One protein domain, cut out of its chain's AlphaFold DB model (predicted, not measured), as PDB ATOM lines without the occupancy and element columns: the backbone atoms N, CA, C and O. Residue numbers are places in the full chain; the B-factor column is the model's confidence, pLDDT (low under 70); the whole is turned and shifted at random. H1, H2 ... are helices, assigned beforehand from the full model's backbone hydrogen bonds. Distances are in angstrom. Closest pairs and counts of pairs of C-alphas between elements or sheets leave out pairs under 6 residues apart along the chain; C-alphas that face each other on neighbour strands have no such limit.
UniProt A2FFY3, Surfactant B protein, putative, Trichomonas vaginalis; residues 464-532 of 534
ATOM      1  N   ASP A 464     191.713 132.434 118.979       93.88
ATOM      2  CA  ASP A 464     192.157 132.645 120.364       93.88
ATOM      3  C   ASP A 464     192.054 134.114 120.792       93.88
ATOM      4  O   ASP A 464     191.478 134.401 121.836       93.88
ATOM      5  N   ILE A 465     192.478 135.055 119.939       93.19
ATOM      6  CA  ILE A 465     192.333 136.499 120.201       93.19
ATOM      7  C   ILE A 465     190.854 136.881 120.365       93.19
ATOM      8  O   ILE A 465     190.511 137.725 121.189       93.19
ATOM      9  N   CYS A 466     189.963 136.240 119.609       94.06
ATOM     10  CA  CYS A 466     188.526 136.417 119.774       94.06
ATOM     11  C   CYS A 466     188.018 135.944 121.134       94.06
ATOM     12  O   CYS A 466     187.268 136.660 121.800       94.06
ATOM     13  N   LYS A 467     188.419 134.739 121.553       95.00
ATOM     14  CA  LYS A 467     188.019 134.191 122.855       95.00
ATOM     15  C   LYS A 467     188.532 135.078 123.978       95.00
ATOM     16  O   LYS A 467     187.796 135.350 124.925       95.00
ATOM     17  N   ASP A 468     189.764 135.558 123.836       94.44
ATOM     18  CA  ASP A 468     190.380 136.483 124.770       94.44
ATOM     19  C   ASP A 468     189.635 137.815 124.821       94.44
ATOM     20  O   ASP A 468     189.446 138.335 125.915       94.44
ATOM     21  N   PHE A 469     189.153 138.344 123.689       94.94
ATOM     22  CA  PHE A 469     188.321 139.548 123.679       94.94
ATOM     23  C   PHE A 469     187.030 139.348 124.472       94.94
ATOM     24  O   PHE A 469     186.757 140.148 125.360       94.94
ATOM     25  N   PHE A 470     186.250 138.295 124.190       93.62
ATOM     26  CA  PHE A 470     184.979 138.075 124.891       93.62
ATOM     27  C   PHE A 470     185.208 137.876 126.393       93.62
ATOM     28  O   PHE A 470     184.596 138.572 127.200       93.62
ATOM     29  N   LYS A 471     186.192 137.048 126.764       93.19
ATOM     30  CA  LYS A 471     186.584 136.826 128.163       93.19
ATOM     31  C   LYS A 471     187.062 138.105 128.859       93.19
ATOM     32  O   LYS A 471     186.783 138.324 130.035       93.19
ATOM     33  N   TRP A 472     187.824 138.939 128.161       93.88
ATOM     34  CA  TRP A 472     188.307 140.209 128.691       93.88
ATOM     35  C   TRP A 472     187.165 141.222 128.845       93.88
ATOM     36  O   TRP A 472     187.038 141.842 129.897       93.88
ATOM     37  N   SER A 473     186.299 141.339 127.836       89.88
ATOM     38  CA  SER A 473     185.189 142.295 127.813       89.88
ATOM     39  C   SER A 473     184.180 142.068 128.940       89.88
ATOM     40  O   SER A 473     183.709 143.046 129.512       89.88
ATOM     41  N   GLU A 474     183.930 140.811 129.329       83.06
ATOM     42  CA  GLU A 474     183.063 140.451 130.464       83.06
ATOM     43  C   GLU A 474     183.520 141.076 131.788       83.06
ATOM     44  O   GLU A 474     182.687 141.429 132.614       83.06
ATOM     45  N   ASN A 475     184.832 141.234 131.987       84.50
ATOM     46  CA  ASN A 475     185.394 141.773 133.229       84.50
ATOM     47  C   ASN A 475     185.549 143.300 133.209       84.50
ATOM     48  O   ASN A 475     185.801 143.909 134.244       84.50
ATOM     49  N   GLU A 476     185.450 143.922 132.034       87.75
ATOM     50  CA  GLU A 476     185.801 145.332 131.841       87.75
ATOM     51  C   GLU A 476     184.627 146.233 131.482       87.75
ATOM     52  O   GLU A 476     184.757 147.463 131.594       87.75
ATOM     53  N   ILE A 477     183.527 145.653 130.993       82.19
ATOM     54  CA  ILE A 477     182.341 146.396 130.590       82.19
ATOM     55  C   ILE A 477     181.571 146.854 131.833       82.19
ATOM     56  O   ILE A 477     181.146 146.052 132.654       82.19
ATOM     57  N   GLU A 478     181.428 148.171 131.996       73.25
ATOM     58  CA  GLU A 478     180.769 148.760 133.174       73.25
ATOM     59  C   GLU A 478     179.239 148.637 133.095       73.25
ATOM     60  O   GLU A 478     178.581 148.472 134.117       73.25
ATOM     61  N   LYS A 479     178.675 148.732 131.882       73.19
ATOM     62  CA  LYS A 479     177.251 148.535 131.582       73.19
ATOM     63  C   LYS A 479     177.099 147.893 130.209       73.19
ATOM     64  O   LYS A 479     177.803 148.283 129.274       73.19
ATOM     65  N   TYR A 480     176.153 146.977 130.049       77.25
ATOM     66  CA  TYR A 480     175.916 146.289 128.783       77.25
ATOM     67  C   TYR A 480     175.077 147.131 127.809       77.25
ATOM     68  O   TYR A 480     173.991 146.758 127.381       77.25
ATOM     69  N   THR A 481     175.619 148.276 127.395       76.44
ATOM     70  CA  THR A 481     174.989 149.172 126.415       76.44
ATOM     71  C   THR A 481     175.953 149.536 125.288       76.44
ATOM     72  O   THR A 481     177.176 149.469 125.442       76.44
ATOM     73  N   VAL A 482     175.415 149.955 124.135       82.19
ATOM     74  CA  VAL A 482     176.224 150.360 122.970       82.19
ATOM     75  C   VAL A 482     177.210 151.489 123.321       82.19
ATOM     76  O   VAL A 482     178.383 151.357 122.965       82.19
ATOM     77  N   PRO A 483     176.828 152.550 124.068       86.44
ATOM     78  CA  PRO A 483     177.769 153.595 124.476       86.44
ATOM     79  C   PRO A 483     178.937 153.075 125.325       86.44
ATOM     80  O   PRO A 483     180.083 153.478 125.125       86.44
ATOM     81  N   TYR A 484     178.675 152.149 126.249       85.38
ATOM     82  CA  TYR A 484     179.708 151.597 127.126       85.38
ATOM     83  C   TYR A 484     180.592 150.568 126.422       85.38
ATOM     84  O   TYR A 484     181.801 150.540 126.665       85.38
ATOM     85  N   LEU A 485     180.040 149.788 125.489       91.75
ATOM     86  CA  LEU A 485     180.852 148.963 124.601       91.75
ATOM     87  C   LEU A 485     181.741 149.839 123.711       91.75
ATOM     88  O   LEU A 485     182.916 149.529 123.540       91.75
ATOM     89  N   TRP A 486     181.244 150.980 123.223       93.00
ATOM     90  CA  TRP A 486     182.074 151.928 122.482       93.00
ATOM     91  C   TRP A 486     183.208 152.511 123.319       93.00
ATOM     92  O   TRP A 486     184.345 152.557 122.843       93.00
ATOM     93  N   LYS A 487     182.921 152.905 124.564       90.56
ATOM     94  CA  LYS A 487     183.927 153.355 125.535       90.56
ATOM     95  C   LYS A 487     184.991 152.275 125.749       90.56
ATOM     96  O   LYS A 487     186.186 152.544 125.655       90.56
ATOM     97  N   LEU A 488     184.577 151.025 125.947       91.94
ATOM     98  CA  LEU A 488     185.479 149.887 126.120       91.94
ATOM     99  C   LEU A 488     186.348 149.639 124.876       91.94
ATOM    100  O   LEU A 488     187.565 149.496 125.004       91.94
ATOM    101  N   VAL A 489     185.753 149.650 123.681       93.25
ATOM    102  CA  VAL A 489     186.427 149.398 122.395       93.25
ATOM    103  C   VAL A 489     187.394 150.516 122.000       93.25
ATOM    104  O   VAL A 489     188.423 150.218 121.397       93.25
ATOM    105  N   HIS A 490     187.126 151.773 122.359       91.62
ATOM    106  CA  HIS A 490     187.977 152.910 121.987       91.62
ATOM    107  C   HIS A 490     188.973 153.333 123.068       91.62
ATOM    108  O   HIS A 490     190.081 153.763 122.744       91.62
ATOM    109  N   GLU A 491     188.623 153.215 124.349       91.50
ATOM    110  CA  GLU A 491     189.446 153.761 125.434       91.50
ATOM    111  C   GLU A 491     190.290 152.708 126.150       91.50
ATOM    112  O   GLU A 491     191.388 153.028 126.621       91.50
ATOM    113  N   LYS A 492     189.792 151.469 126.260       91.88
ATOM    114  CA  LYS A 492     190.460 150.383 126.996       91.88
ATOM    115  C   LYS A 492     191.094 149.360 126.054       91.88
ATOM    116  O   LYS A 492     192.297 149.122 126.126       91.88
ATOM    117  N   CYS A 493     190.308 148.812 125.133       91.94
ATOM    118  CA  CYS A 493     190.686 147.717 124.236       91.94
ATOM    119  C   CYS A 493     191.968 148.000 123.413       91.94
ATOM    120  O   CYS A 493     192.845 147.136 123.369       91.94
ATOM    121  N   PRO A 494     192.194 149.210 122.851       92.00
ATOM    122  CA  PRO A 494     193.393 149.497 122.058       92.00
ATOM    123  C   PRO A 494     194.675 149.602 122.894       92.00
ATOM    124  O   PRO A 494     195.771 149.513 122.345       92.00
ATOM    125  N   LYS A 495     194.555 149.787 124.217       92.50
ATOM    126  CA  LYS A 495     195.696 149.810 125.148       92.50
ATOM    127  C   LYS A 495     196.205 148.405 125.474       92.50
ATOM    128  O   LYS A 495     197.254 148.280 126.099       92.50
ATOM    129  N   ILE A 496     195.486 147.362 125.054       91.81
ATOM    130  CA  ILE A 496     195.837 145.963 125.287       91.81
ATOM    131  C   ILE A 496     196.481 145.401 124.017       91.81
ATOM    132  O   ILE A 496     195.780 145.172 123.028       91.81
ATOM    133  N   PRO A 497     197.808 145.154 124.014       88.38
ATOM    134  CA  PRO A 497     198.549 144.876 122.785       88.38
ATOM    135  C   PRO A 497     198.011 143.701 121.960       88.38
ATOM    136  O   PRO A 497     198.016 143.770 120.735       88.38
ATOM    137  N   TYR A 498     197.520 142.639 122.611       88.19
ATOM    138  CA  TYR A 498     197.006 141.447 121.928       88.19
ATOM    139  C   TYR A 498     195.552 141.588 121.440       88.19
ATOM    140  O   TYR A 498     195.149 140.863 120.535       88.19
ATOM    141  N   LEU A 499     194.777 142.537 121.983       90.62
ATOM    142  CA  LEU A 499     193.388 142.792 121.574       90.62
ATOM    143  C   LEU A 499     193.259 143.939 120.579       90.62
ATOM    144  O   LEU A 499     192.280 143.978 119.840       90.62
ATOM    145  N   ALA A 500     194.240 144.843 120.512       87.12
ATOM    146  CA  ALA A 500     194.170 146.079 119.734       87.12
ATOM    147  C   ALA A 500     193.743 145.886 118.265       87.12
ATOM    148  O   ALA A 500     193.088 146.757 117.689       87.12
ATOM    149  N   THR A 501     194.092 144.756 117.646       86.12
ATOM    150  CA  THR A 501     193.672 144.418 116.276       86.12
ATOM    151  C   THR A 501     192.226 143.917 116.217       86.12
ATOM    152  O   THR A 501     191.509 144.260 115.284       86.12
ATOM    153  N   PHE A 502     191.778 143.161 117.222       90.81
ATOM    154  CA  PHE A 502     190.401 142.679 117.330       90.81
ATOM    155  C   PHE A 502     189.412 143.821 117.557       90.81
ATOM    156  O   PHE A 502     188.364 143.846 116.925       90.81
ATOM    157  N   CYS A 503     189.754 144.809 118.395       89.56
ATOM    158  CA  CYS A 503     188.872 145.948 118.685       89.56
ATOM    159  C   CYS A 503     188.453 146.695 117.406       89.56
ATOM    160  O   CYS A 503     187.349 147.218 117.326       89.56
ATOM    161  N   LYS A 504     189.321 146.710 116.385       89.25
ATOM    162  CA  LYS A 504     189.065 147.356 115.087       89.25
ATOM    163  C   LYS A 504     188.008 146.642 114.241       89.25
ATOM    164  O   LYS A 504     187.532 147.222 113.272       89.25
ATOM    165  N   LEU A 505     187.656 145.398 114.581       89.00
ATOM    166  CA  LEU A 505     186.574 144.657 113.931       89.00
ATOM    167  C   LEU A 505     185.193 145.159 114.353       89.00
ATOM    168  O   LEU A 505     184.223 144.943 113.627       89.00
ATOM    169  N   ILE A 506     185.105 145.803 115.518       91.38
ATOM    170  CA  ILE A 506     183.854 146.295 116.081       91.38
ATOM    171  C   ILE A 506     183.605 147.695 115.527       91.38
ATOM    172  O   ILE A 506     184.407 148.609 115.715       91.38
ATOM    173  N   ASN A 507     182.501 147.844 114.804       89.69
ATOM    174  CA  ASN A 507     182.108 149.071 114.130       89.69
ATOM    175  C   ASN A 507     180.602 149.336 114.299       89.69
ATOM    176  O   ASN A 507     179.871 148.501 114.826       89.69
ATOM    177  N   GLU A 508     180.121 150.482 113.817       85.81
ATOM    178  CA  GLU A 508     178.706 150.879 113.918       85.81
ATOM    179  C   GLU A 508     177.725 149.830 113.369       85.81
ATOM    180  O   GLU A 508     176.612 149.715 113.869       85.81
ATOM    181  N   GLN A 509     178.127 149.031 112.374       82.88
ATOM    182  CA  GLN A 509     177.252 148.041 111.743       82.88
ATOM    183  C   GLN A 509     177.125 146.749 112.551       82.88
ATOM    184  O   GLN A 509     176.145 146.025 112.392       82.88
ATOM    185  N   ASN A 510     178.112 146.406 113.381       85.38
ATOM    186  CA  ASN A 510     178.144 145.125 114.089       85.38
ATOM    187  C   ASN A 510     178.253 145.263 115.611       85.38
ATOM    188  O   ASN A 510     178.199 144.249 116.307       85.38
ATOM    189  N   ILE A 511     178.351 146.482 116.145       89.75
ATOM    190  CA  ILE A 511     178.495 146.707 117.582       89.75
ATOM    191  C   ILE A 511     177.338 146.120 118.386       89.75
ATOM    192  O   ILE A 511     177.575 145.512 119.424       89.75
ATOM    193  N   GLU A 512     176.107 146.203 117.881       80.94
ATOM    194  CA  GLU A 512     174.957 145.554 118.515       80.94
ATOM    195  C   GLU A 512     175.112 144.030 118.541       80.94
ATOM    196  O   GLU A 512     174.789 143.394 119.539       80.94
ATOM    197  N   THR A 513     175.674 143.418 117.493       83.44
ATOM    198  CA  THR A 513     175.974 141.979 117.485       83.44
ATOM    199  C   THR A 513     176.979 141.624 118.582       83.44
ATOM    200  O   THR A 513     176.760 140.658 119.308       83.44
ATOM    201  N   PHE A 514     178.056 142.399 118.738       90.06
ATOM    202  CA  PHE A 514     179.048 142.167 119.794       90.06
ATOM    203  C   PHE A 514     178.472 142.397 121.187       90.06
ATOM    204  O   PHE A 514     178.684 141.566 122.068       90.06
ATOM    205  N   LEU A 515     177.698 143.465 121.373       85.19
ATOM    206  CA  LEU A 515     177.029 143.745 122.633       85.19
ATOM    207  C   LEU A 515     176.083 142.607 123.014       85.19
ATOM    208  O   LEU A 515     176.172 142.082 124.117       85.19
ATOM    209  N   ASN A 516     175.246 142.166 122.077       75.62
ATOM    210  CA  ASN A 516     174.306 141.078 122.313       75.62
ATOM    211  C   ASN A 516     175.024 139.759 122.626       75.62
ATOM    212  O   ASN A 516     174.549 138.988 123.456       75.62
ATOM    213  N   LEU A 517     176.174 139.485 122.000       79.12
ATOM    214  CA  LEU A 517     176.989 138.309 122.321       79.12
ATOM    215  C   LEU A 517     177.584 138.374 123.730       79.12
ATOM    216  O   LEU A 517     177.622 137.344 124.403       79.12
ATOM    217  N   ILE A 518     178.009 139.563 124.166       83.25
ATOM    218  CA  ILE A 518     178.510 139.808 125.523       83.25
ATOM    219  C   ILE A 518     177.365 139.647 126.543       83.25
ATOM    220  O   ILE A 518     177.510 138.881 127.492       83.25
ATOM    221  N   ILE A 519     176.204 140.272 126.302       75.44
ATOM    222  CA  ILE A 519     174.984 140.137 127.129       75.44
ATOM    223  C   ILE A 519     174.562 138.671 127.251       75.44
ATOM    224  O   ILE A 519     174.170 138.209 128.318       75.44
ATOM    225  N   SER A 520     174.672 137.906 126.161       66.75
ATOM    226  CA  SER A 520     174.239 136.504 126.134       66.75
ATOM    227  C   SER A 520     175.075 135.577 127.028       66.75
ATOM    228  O   SER A 520     174.718 134.403 127.145       66.75
ATOM    229  N   GLN A 521     176.204 136.046 127.588       73.50
ATOM    230  CA  GLN A 521     177.156 135.256 128.388       73.50
ATOM    231  C   GLN A 521     177.486 133.897 127.748       73.50
ATOM    232  O   GLN A 521     177.627 132.859 128.412       73.50
ATOM    233  N   LEU A 522     177.539 133.865 126.413       72.12
ATOM    234  CA  LEU A 522     177.893 132.653 125.694       72.12
ATOM    235  C   LEU A 522     179.357 132.330 125.989       72.12
ATOM    236  O   LEU A 522     180.184 133.238 125.986       72.12
ATOM    237  N   PRO A 523     179.719 131.040 126.144       80.81
ATOM    238  CA  PRO A 523     181.120 130.649 126.204       80.81
ATOM    239  C   PRO A 523     181.898 131.328 125.067       80.81
ATOM    240  O   PRO A 523     181.417 131.251 123.929       80.81
ATOM    241  N   PRO A 524     183.076 131.932 125.321       87.31
ATOM    242  CA  PRO A 524     183.815 132.693 124.309       87.31
ATOM    243  C   PRO A 524     184.005 131.928 122.994       87.31
ATOM    244  O   PRO A 524     183.846 132.479 121.910       87.31
ATOM    245  N   GLU A 525     184.210 130.609 123.082       86.25
ATOM    246  CA  GLU A 525     184.234 129.691 121.939       86.25
ATOM    247  C   GLU A 525     182.996 129.821 121.037       86.25
ATOM    248  O   GLU A 525     183.106 129.928 119.819       86.25
ATOM    249  N   LYS A 526     181.796 129.809 121.625       77.88
ATOM    250  CA  LYS A 526     180.527 129.873 120.893       77.88
ATOM    251  C   LYS A 526     180.281 131.260 120.313       77.88
ATOM    252  O   LYS A 526     179.764 131.345 119.203       77.88
ATOM    253  N   ALA A 527     180.668 132.321 121.019       84.31
ATOM    254  CA  ALA A 527     180.582 133.686 120.503       84.31
ATOM    255  C   ALA A 527     181.497 133.879 119.279       84.31
ATOM    256  O   ALA A 527     181.084 134.433 118.260       84.31
ATOM    257  N   CYS A 528     182.704 133.311 119.320       90.19
ATOM    258  CA  CYS A 528     183.644 133.363 118.204       90.19
ATOM    259  C   CYS A 528     183.216 132.519 116.994       90.19
ATOM    260  O   CYS A 528     183.354 132.977 115.855       90.19
ATOM    261  N   HIS A 529     182.604 131.351 117.226       84.38
ATOM    262  CA  HIS A 529     181.921 130.589 116.171       84.38
ATOM    263  C   HIS A 529     180.733 131.361 115.581       84.38
ATOM    264  O   HIS A 529     180.485 131.358 114.369       84.38
ATOM    265  N   PHE A 530     179.993 132.075 116.433       81.12
ATOM    266  CA  PHE A 530     178.858 132.875 115.997       81.12
ATOM    267  C   PHE A 530     179.281 133.985 115.030       81.12
ATOM    268  O   PHE A 530     178.576 134.214 114.050       81.12
ATOM    269  N   ILE A 531     180.450 134.607 115.214       86.25
ATOM    270  CA  ILE A 531     180.979 135.606 114.269       86.25
ATOM    271  C   ILE A 531     181.774 135.008 113.087       86.25
ATOM    272  O   ILE A 531     182.145 135.763 112.196       86.25
ATOM    273  N   LYS A 532     181.888 133.668 112.954       86.00
ATOM    274  CA  LYS A 532     182.702 132.946 111.929       86.00
ATOM    275  C   LYS A 532     184.198 133.285 112.000       86.00
ATOM    276  O   LYS A 532     184.869 133.353 110.973       86.00
TER     277      LYS A 532
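What this domain is: This is residues 464 to 532 of the 534 residues of the protein "Surfactant B protein, putative" of Trichomonas vaginalis (UniProt A2FFY3). Five helices make a rounded ball, H1 between H5 and the pair H2 and H3, with H4 across one end of H2. The printed part has 69 residues, class all helix, with H1 to H5 in order. It is compact, radius of gyration of the C-alphas 10.6 A, spanning 26 by 24 by 23 A.

Where its parts are: Find C-alpha 464 at (192.157, 132.645, 120.364); H1 runs from there to 476, 18.3 A. H2 is residues 482 to 495, 19.6 A; H3, 500 to 503; H4, 511 to 519. H5 runs from 524 to 530, at (178.858, 132.875, 115.997).

How they stand to each other: Residues 466 to 471 of H1 touch H5 at a steep tilt of 64 degrees, closest C-alphas Lys 467 and Pro 524, 4.7 A. Residues 482 to 485 of H2 touch H4, about perpendicular at 89 degrees, closest C-alphas Val 482 and Leu 515, 6.7 A. Every O i to N i+4 pair is within hydrogen-bond range in H4 and H5, 8 of 9 in H1, 7 of 10 in H2.

The domain as a whole: The printed part has no cut; Ser 520 has pLDDT under 70.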